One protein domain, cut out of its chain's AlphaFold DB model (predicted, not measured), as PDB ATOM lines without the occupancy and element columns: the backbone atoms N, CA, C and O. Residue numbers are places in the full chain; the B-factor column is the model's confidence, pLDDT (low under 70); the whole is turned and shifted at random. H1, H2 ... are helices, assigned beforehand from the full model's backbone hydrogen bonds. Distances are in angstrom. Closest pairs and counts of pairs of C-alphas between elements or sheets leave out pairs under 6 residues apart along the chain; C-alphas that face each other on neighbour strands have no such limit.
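This is residues 5 to 65 of the 159 residues of the protein "39S ribosomal protein L20, mitochondrial" of Sarcoptes scabiei (UniProt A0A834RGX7). The long helix H4 packs with its first part on H2, the tiny helix H3 sits at the corner where H4 begins, and the far end of H4, residues 57 to 65, sticks out. On the other side of H2, a long looping stretch, residues 10 to 23, leads away to the short helix H1, which touches no other helix. The printed part has 61 residues, with four named helices in the order H1, H2, H3, H4 and no named strand; the class is all helix. The whole is loose, with a radius of gyration of the C-alphas of 13.6 A and spans of 38 by 29 by 18 A.

H1, residues 5 to 9, is apart from H2, residues 24 to 34. H2 is close to but not clearly touching H3, residues 41 to 44; their closest C-alphas, those of Phe 32 and Arg 43, are 6.1 A apart. H3 and H4, residues 46 to 65, touch only at the corner by their link, where the closest C-alphas, those of Asn 42 and Ala 49, are 4.6 A apart. H4 touches H2 with residues 46 to 53 alone, at a steep tilt of 42 degrees, the same way; the closest C-alphas, those of Arg 28 and Trp 46, are 6.8 A apart. H1 is also apart from H3 and H4. Each O i to N i+4 pair is within hydrogen-bond range in H1 and H4, and 6 of 7 in H2; H3 is too short for such a pair.

H1 begins at C-alpha 5 (-121.428, -61.876, 14.875) and is 6.2 A long from first to last C-alpha. H2 begins at C-alpha 24 (-104.528, -62.859, 27.819) and measures 16.3 A, H3 5.2 A. H4 measures 29.1 A and ends at C-alpha 65 (-106.049, -28.239, 28.824).

The two C-alphas farthest apart, those of Thr 5 and Gln 65, are 39.5 A apart. The printed part has no cut. The link from H1 to H2 is long, with 14 residues; H2 to H3 is short and H3 to H4 tight. Mean pLDDT of the printed part is 80.6, and residues 5 to 22 are under 70.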
ATOM      1  N   THR A   5    -121.451 -62.536  13.566       50.62
ATOM      2  CA  THR A   5    -121.428 -61.876  14.875       50.62
ATOM      3  C   THR A   5    -120.075 -61.992  15.595       50.62
ATOM      4  O   THR A   5    -119.675 -61.054  16.285       50.62
ATOM      5  N   GLU A   6    -119.321 -63.079  15.404       53.16
ATOM      6  CA  GLU A   6    -117.979 -63.258  15.988       53.16
ATOM      7  C   GLU A   6    -116.895 -62.497  15.214       53.16
ATOM      8  O   GLU A   6    -115.960 -61.954  15.810       53.16
ATOM      9  N   ILE A   7    -117.040 -62.387  13.891       52.69
ATOM     10  CA  ILE A   7    -116.111 -61.629  13.041       52.69
ATOM     11  C   ILE A   7    -116.275 -60.125  13.289       52.69
ATOM     12  O   ILE A   7    -115.276 -59.415  13.420       52.69
ATOM     13  N   CYS A   8    -117.510 -59.641  13.442       44.09
ATOM     14  CA  CYS A   8    -117.783 -58.233  13.739       44.09
ATOM     15  C   CYS A   8    -117.342 -57.826  15.161       44.09
ATOM     16  O   CYS A   8    -116.864 -56.711  15.362       44.09
ATOM     17  N   SER A   9    -117.377 -58.749  16.129       47.66
ATOM     18  CA  SER A   9    -116.835 -58.560  17.490       47.66
ATOM     19  C   SER A   9    -115.321 -58.264  17.513       47.66
ATOM     20  O   SER A   9    -114.832 -57.513  18.361       47.66
ATOM     21  N   LYS A  10    -114.562 -58.772  16.531       49.97
ATOM     22  CA  LYS A  10    -113.110 -58.552  16.398       49.97
ATOM     23  C   LYS A  10    -112.729 -57.080  16.175       49.97
ATOM     24  O   LYS A  10    -111.609 -56.697  16.515       49.97
ATOM     25  N   TYR A  11    -113.648 -56.276  15.632       55.00
ATOM     26  CA  TYR A  11    -113.435 -54.869  15.275       55.00
ATOM     27  C   TYR A  11    -114.101 -53.878  16.240       55.00
ATOM     28  O   TYR A  11    -114.081 -52.673  15.996       55.00
ATOM     29  N   MET A  12    -114.671 -54.357  17.348       52.72
ATOM     30  CA  MET A  12    -115.359 -53.486  18.295       52.72
ATOM     31  C   MET A  12    -114.352 -52.630  19.100       52.72
ATOM     32  O   MET A  12    -113.345 -53.161  19.591       52.72
ATOM     33  N   PRO A  13    -114.573 -51.307  19.240       56.06
ATOM     34  CA  PRO A  13    -113.673 -50.414  19.967       56.06
ATOM     35  C   PRO A  13    -113.565 -50.775  21.456       56.06
ATOM     36  O   PRO A  13    -114.529 -51.194  22.091       56.06
ATOM     37  N   PHE A  14    -112.363 -50.560  22.007       50.94
ATOM     38  CA  PHE A  14    -111.841 -50.985  23.321       50.94
ATOM     39  C   PHE A  14    -112.739 -50.735  24.558       50.94
ATOM     40  O   PHE A  14    -112.479 -51.320  25.608       50.94
ATOM     41  N   TYR A  15    -113.781 -49.907  24.457       59.44
ATOM     42  CA  TYR A  15    -114.626 -49.456  25.572       59.44
ATOM     43  C   TYR A  15    -116.061 -50.012  25.573       59.44
ATOM     44  O   TYR A  15    -116.747 -49.850  26.580       59.44
ATOM     45  N   LEU A  16    -116.524 -50.705  24.524       51.09
ATOM     46  CA  LEU A  16    -117.831 -51.375  24.543       51.09
ATOM     47  C   LEU A  16    -117.666 -52.892  24.733       51.09
ATOM     48  O   LEU A  16    -117.296 -53.607  23.811       51.09
ATOM     49  N   ARG A  17    -118.027 -53.360  25.939       44.75
ATOM     50  CA  ARG A  17    -118.255 -54.762  26.359       44.75
ATOM     51  C   ARG A  17    -117.000 -55.601  26.671       44.75
ATOM     52  O   ARG A  17    -116.141 -55.837  25.830       44.75
ATOM     53  N   ARG A  18    -116.928 -56.127  27.905       51.41
ATOM     54  CA  ARG A  18    -116.014 -57.222  28.282       51.41
ATOM     55  C   ARG A  18    -116.608 -58.548  27.786       51.41
ATOM     56  O   ARG A  18    -117.619 -58.960  28.344       51.41
ATOM     57  N   PRO A  19    -116.010 -59.250  26.812       49.84
ATOM     58  CA  PRO A  19    -116.272 -60.673  26.668       49.84
ATOM     59  C   PRO A  19    -115.558 -61.410  27.809       49.84
ATOM     60  O   PRO A  19    -114.358 -61.218  28.028       49.84
ATOM     61  N   GLU A  20    -116.306 -62.243  28.528       53.94
ATOM     62  CA  GLU A  20    -115.861 -63.065  29.667       53.94
ATOM     63  C   GLU A  20    -114.644 -63.952  29.326       53.94
ATOM     64  O   GLU A  20    -113.852 -64.315  30.190       53.94
ATOM     65  N   THR A  21    -114.434 -64.221  28.034       53.81
ATOM     66  CA  THR A  21    -113.496 -65.211  27.492       53.81
ATOM     67  C   THR A  21    -112.380 -64.616  26.617       53.81
ATOM     68  O   THR A  21    -111.877 -65.272  25.704       53.81
ATOM     69  N   ARG A  22    -111.918 -63.374  26.850       59.03
ATOM     70  CA  ARG A  22    -110.744 -62.866  26.101       59.03
ATOM     71  C   ARG A  22    -109.437 -63.461  26.633       59.03
ATOM     72  O   ARG A  22    -108.985 -63.111  27.730       59.03
ATOM     73  N   SER A  23    -108.769 -64.273  25.808       74.75
ATOM     74  CA  SER A  23    -107.423 -64.773  26.112       74.75
ATOM     75  C   SER A  23    -106.467 -63.615  26.449       74.75
ATOM     76  O   SER A  23    -106.576 -62.499  25.923       74.75
ATOM     77  N   VAL A  24    -105.528 -63.854  27.373       78.94
ATOM     78  CA  VAL A  24    -104.528 -62.859  27.819       78.94
ATOM     79  C   VAL A  24    -103.792 -62.239  26.623       78.94
ATOM     80  O   VAL A  24    -103.496 -61.045  26.626       78.94
ATOM     81  N   TYR A  25    -103.576 -63.030  25.573       83.44
ATOM     82  CA  TYR A  25    -102.927 -62.625  24.333       83.44
ATOM     83  C   TYR A  25    -103.599 -61.421  23.654       83.44
ATOM     84  O   TYR A  25    -102.950 -60.396  23.446       83.44
ATOM     85  N   PHE A  26    -104.906 -61.478  23.370       83.12
ATOM     86  CA  PHE A  26    -105.579 -60.396  22.636       83.12
ATOM     87  C   PHE A  26    -105.657 -59.087  23.434       83.12
ATOM     88  O   PHE A  26    -105.643 -58.006  22.842       83.12
ATOM     89  N   ARG A  27    -105.687 -59.163  24.774       78.62
ATOM     90  CA  ARG A  27    -105.585 -57.980  25.649       78.62
ATOM     91  C   ARG A  27    -104.219 -57.307  25.517       78.62
ATOM     92  O   ARG A  27    -104.151 -56.088  25.382       78.62
ATOM     93  N   ARG A  28    -103.142 -58.100  25.508       86.25
ATOM     94  CA  ARG A  28    -101.776 -57.593  25.317       86.25
ATOM     95  C   ARG A  28    -101.577 -56.997  23.930       86.25
ATOM     96  O   ARG A  28    -101.071 -55.885  23.813       86.25
ATOM     97  N   GLN A  29    -102.075 -57.685  22.907       88.69
ATOM     98  CA  GLN A  29    -101.975 -57.233  21.525       88.69
ATOM     99  C   GLN A  29    -102.672 -55.885  21.291       88.69
ATOM    100  O   GLN A  29    -102.173 -55.075  20.517       88.69
ATOM    101  N   ALA A  30    -103.797 -55.612  21.962       86.94
ATOM    102  CA  ALA A  30    -104.480 -54.322  21.854       86.94
ATOM    103  C   ALA A  30    -103.606 -53.160  22.357       86.94
ATOM    104  O   ALA A  30    -103.475 -52.151  21.668       86.94
ATOM    105  N   ILE A  31    -102.950 -53.321  23.512       89.19
ATOM    106  CA  ILE A  31    -102.017 -52.310  24.029       89.19
ATOM    107  C   ILE A  31    -100.808 -52.170  23.107       89.19
ATOM    108  O   ILE A  31    -100.445 -51.046  22.784       89.19
ATOM    109  N   PHE A  32    -100.234 -53.268  22.606       91.06
ATOM    110  CA  PHE A  32     -99.099 -53.191  21.680       91.06
ATOM    111  C   PHE A  32     -99.432 -52.506  20.350       91.06
ATOM    112  O   PHE A  32     -98.573 -51.833  19.788       91.06
ATOM    113  N   ARG A  33    -100.682 -52.588  19.874       91.75
ATOM    114  CA  ARG A  33    -101.142 -51.785  18.725       91.75
ATOM    115  C   ARG A  33    -101.123 -50.286  19.038       91.75
ATOM    116  O   ARG A  33    -100.687 -49.504  18.204       91.75
ATOM    117  N   LEU A  34    -101.544 -49.889  20.242       89.94
ATOM    118  CA  LEU A  34    -101.548 -48.487  20.687       89.94
ATOM    119  C   LEU A  34    -100.135 -47.952  20.972       89.94
ATOM    120  O   LEU A  34     -99.851 -46.776  20.745       89.94
ATOM    121  N   THR A  35     -99.243 -48.809  21.475       95.12
ATOM    122  CA  THR A  35     -97.862 -48.461  21.835       95.12
ATOM    123  C   THR A  35     -96.845 -48.773  20.740       95.12
ATOM    124  O   THR A  35     -95.652 -48.614  20.979       95.12
ATOM    125  N   GLY A  36     -97.275 -49.182  19.542       94.62
ATOM    126  CA  GLY A  36     -96.378 -49.623  18.466       94.62
ATOM    127  C   GLY A  36     -95.353 -48.568  18.033       94.62
ATOM    128  O   GLY A  36     -94.220 -48.909  17.701       94.62
ATOM    129  N   THR A  37     -95.711 -47.283  18.123       95.25
ATOM    130  CA  THR A  37     -94.820 -46.154  17.801       95.25
ATOM    131  C   THR A  37     -93.860 -45.786  18.936       95.25
ATOM    132  O   THR A  37     -93.057 -44.868  18.786       95.25
ATOM    133  N   PHE A  38     -93.945 -46.434  20.103       96.56
ATOM    134  CA  PHE A  38     -93.048 -46.139  21.215       96.56
ATOM    135  C   PHE A  38     -91.637 -46.660  20.958       96.56
ATOM    136  O   PHE A  38     -91.416 -47.684  20.316       96.56
ATOM    137  N   TYR A  39     -90.665 -45.954  21.527       96.38
ATOM    138  CA  TYR A  39     -89.262 -46.313  21.409       96.38
ATOM    139  C   TYR A  39     -88.878 -47.492  22.323       96.38
ATOM    140  O   TYR A  39     -89.278 -47.559  23.492       96.38
ATOM    141  N   GLY A  40     -88.063 -48.410  21.792       96.38
ATOM    142  CA  GLY A  40     -87.408 -49.487  22.538       96.38
ATOM    143  C   GLY A  40     -88.360 -50.453  23.255       96.38
ATOM    144  O   GLY A  40     -89.345 -50.936  22.700       96.38
ATOM    145  N   ARG A  41     -88.065 -50.758  24.526       96.69
ATOM    146  CA  ARG A  41     -88.824 -51.732  25.340       96.69
ATOM    147  C   ARG A  41     -90.288 -51.341  25.571       96.69
ATOM    148  O   ARG A  41     -91.106 -52.217  25.835       96.69
ATOM    149  N   ASN A  42     -90.638 -50.064  25.422       95.81
ATOM    150  CA  ASN A  42     -91.995 -49.564  25.659       95.81
ATOM    151  C   ASN A  42     -93.015 -50.037  24.612       95.81
ATOM    152  O   ASN A  42     -94.208 -50.032  24.904       95.81
ATOM    153  N   ARG A  43     -92.574 -50.459  23.419       94.25
ATOM    154  CA  ARG A  43     -93.463 -51.067  22.413       94.25
ATOM    155  C   ARG A  43     -93.572 -52.591  22.520       94.25
ATOM    156  O   ARG A  43     -94.567 -53.141  22.073       94.25
ATOM    157  N   ASN A  44     -92.595 -53.258  23.144       92.25
ATOM    158  CA  ASN A  44     -92.475 -54.724  23.125       92.25
ATOM    159  C   ASN A  44     -92.801 -55.394  24.471       92.25
ATOM    160  O   ASN A  44     -93.323 -56.504  24.506       92.25
ATOM    161  N   VAL A  45     -92.468 -54.756  25.598       96.38
ATOM    162  CA  VAL A  45     -92.600 -55.352  26.937       96.38
ATOM    163  C   VAL A  45     -93.901 -54.892  27.580       96.38
ATOM    164  O   VAL A  45     -94.102 -53.698  27.786       96.38
ATOM    165  N   TRP A  46     -94.761 -55.843  27.962       90.50
ATOM    166  CA  TRP A  46     -96.107 -55.573  28.493       90.50
ATOM    167  C   TRP A  46     -96.122 -54.551  29.640       90.50
ATOM    168  O   TRP A  46     -96.822 -53.546  29.558       90.50
ATOM    169  N   ARG A  47     -95.320 -54.767  30.693       95.19
ATOM    170  CA  ARG A  47     -95.301 -53.888  31.879       95.19
ATOM    171  C   ARG A  47     -94.859 -52.461  31.532       95.19
ATOM    172  O   ARG A  47     -95.466 -51.501  31.994       95.19
ATOM    173  N   CYS A  48     -93.840 -52.324  30.684       96.44
ATOM    174  CA  CYS A  48     -93.357 -51.025  30.213       96.44
ATOM    175  C   CYS A  48     -94.405 -50.323  29.337       96.44
ATOM    176  O   CYS A  48     -94.677 -49.140  29.538       96.44
ATOM    177  N   ALA A  49     -95.026 -51.061  28.411       93.81
ATOM    178  CA  ALA A  49     -96.040 -50.549  27.496       93.81
ATOM    179  C   ALA A  49     -97.264 -50.005  28.241       93.81
ATOM    180  O   ALA A  49     -97.669 -48.871  27.997       93.81
ATOM    181  N   VAL A  50     -97.808 -50.770  29.194       94.06
ATOM    182  CA  VAL A  50     -98.977 -50.362  29.991       94.06
ATOM    183  C   VAL A  50     -98.680 -49.099  30.801       94.06
ATOM    184  O   VAL A  50     -99.439 -48.133  30.722       94.06
ATOM    185  N   ASN A  51     -97.554 -49.065  31.519       93.94
ATOM    186  CA  ASN A  51     -97.179 -47.908  32.336       93.94
ATOM    187  C   ASN A  51     -96.966 -46.653  31.478       93.94
ATOM    188  O   ASN A  51     -97.447 -45.568  31.815       93.94
ATOM    189  N   LYS A  52     -96.274 -46.796  30.340       96.00
ATOM    190  CA  LYS A  52     -96.011 -45.679  29.425       96.00
ATOM    191  C   LYS A  52     -97.291 -45.187  28.753       96.00
ATOM    192  O   LYS A  52     -97.476 -43.978  28.629       96.00
ATOM    193  N   TRP A  53     -98.177 -46.100  28.354       93.56
ATOM    194  CA  TRP A  53     -99.478 -45.771  27.773       93.56
ATOM    195  C   TRP A  53    -100.351 -44.987  28.753       93.56
ATOM    196  O   TRP A  53    -100.850 -43.920  28.400       93.56
ATOM    197  N   LEU A  54    -100.464 -45.453  30.002       94.38
ATOM    198  CA  LEU A  54    -101.228 -44.761  31.039       94.38
ATOM    199  C   LEU A  54    -100.684 -43.349  31.280       94.38
ATOM    200  O   LEU A  54    -101.446 -42.382  31.275       94.38
ATOM    201  N   LYS A  55     -99.358 -43.207  31.408       94.81
ATOM    202  CA  LYS A  55     -98.735 -41.891  31.583       94.81
ATOM    203  C   LYS A  55     -98.972 -40.979  30.374       94.81
ATOM    204  O   LYS A  55     -99.251 -39.798  30.557       94.81
ATOM    205  N   ARG A  56     -98.937 -41.520  29.149       96.00
ATOM    206  CA  ARG A  56     -99.285 -40.776  27.929       96.00
ATOM    207  C   ARG A  56    -100.726 -40.267  27.971       96.00
ATOM    208  O   ARG A  56    -100.944 -39.129  27.586       96.00
ATOM    209  N   MET A  57    -101.692 -41.055  28.446       95.19
ATOM    210  CA  MET A  57    -103.088 -40.603  28.559       95.19
ATOM    211  C   MET A  57    -103.237 -39.418  29.516       95.19
ATOM    212  O   MET A  57    -103.929 -38.457  29.187       95.19
ATOM    213  N   VAL A  58    -102.539 -39.454  30.656       96.69
ATOM    214  CA  VAL A  58    -102.498 -38.329  31.604       96.69
ATOM    215  C   VAL A  58    -101.912 -37.085  30.931       96.69
ATOM    216  O   VAL A  58    -102.555 -36.039  30.921       96.69
ATOM    217  N   TYR A  59    -100.763 -37.216  30.262       96.50
ATOM    218  CA  TYR A  59    -100.152 -36.099  29.539       96.50
ATOM    219  C   TYR A  59    -101.023 -35.552  28.408       96.50
ATOM    220  O   TYR A  59    -101.073 -34.345  28.227       96.50
ATOM    221  N   LEU A  60    -101.743 -36.397  27.664       97.00
ATOM    222  CA  LEU A  60    -102.658 -35.931  26.617       97.00
ATOM    223  C   LEU A  60    -103.852 -35.163  27.187       97.00
ATOM    224  O   LEU A  60    -104.360 -34.259  26.528       97.00
ATOM    225  N   LYS A  61    -104.330 -35.534  28.380       97.06
ATOM    226  CA  LYS A  61    -105.383 -34.787  29.074       97.06
ATOM    227  C   LYS A  61    -104.864 -33.414  29.502       97.06
ATOM    228  O   LYS A  61    -105.499 -32.413  29.192       97.06
ATOM    229  N   GLU A  62    -103.699 -33.372  30.147       97.44
ATOM    230  CA  GLU A  62    -103.053 -32.118  30.552       97.44
ATOM    231  C   GLU A  62    -102.723 -31.226  29.346       97.44
ATOM    232  O   GLU A  62    -102.979 -30.028  29.376       97.44
ATOM    233  N   PHE A  63    -102.203 -31.804  28.259       97.50
ATOM    234  CA  PHE A  63    -101.871 -31.072  27.037       97.50
ATOM    235  C   PHE A  63    -103.106 -30.419  26.420       97.50
ATOM    236  O   PHE A  63    -103.061 -29.237  26.109       97.50
ATOM    237  N   ARG A  64    -104.232 -31.140  26.316       96.06
ATOM    238  CA  ARG A  64    -105.493 -30.564  25.816       96.06
ATOM    239  C   ARG A  64    -105.967 -29.367  26.642       96.06
ATOM    240  O   ARG A  64    -106.538 -28.444  26.080       96.06
ATOM    241  N   GLN A  65    -105.716 -29.369  27.951       96.19
ATOM    242  CA  GLN A  65    -106.049 -28.239  28.824       96.19
ATOM    243  C   GLN A  65    -105.085 -27.058  28.634       96.19
ATOM    244  O   GLN A  65    -105.517 -25.911  28.634       96.19
TER     245      GLN A  65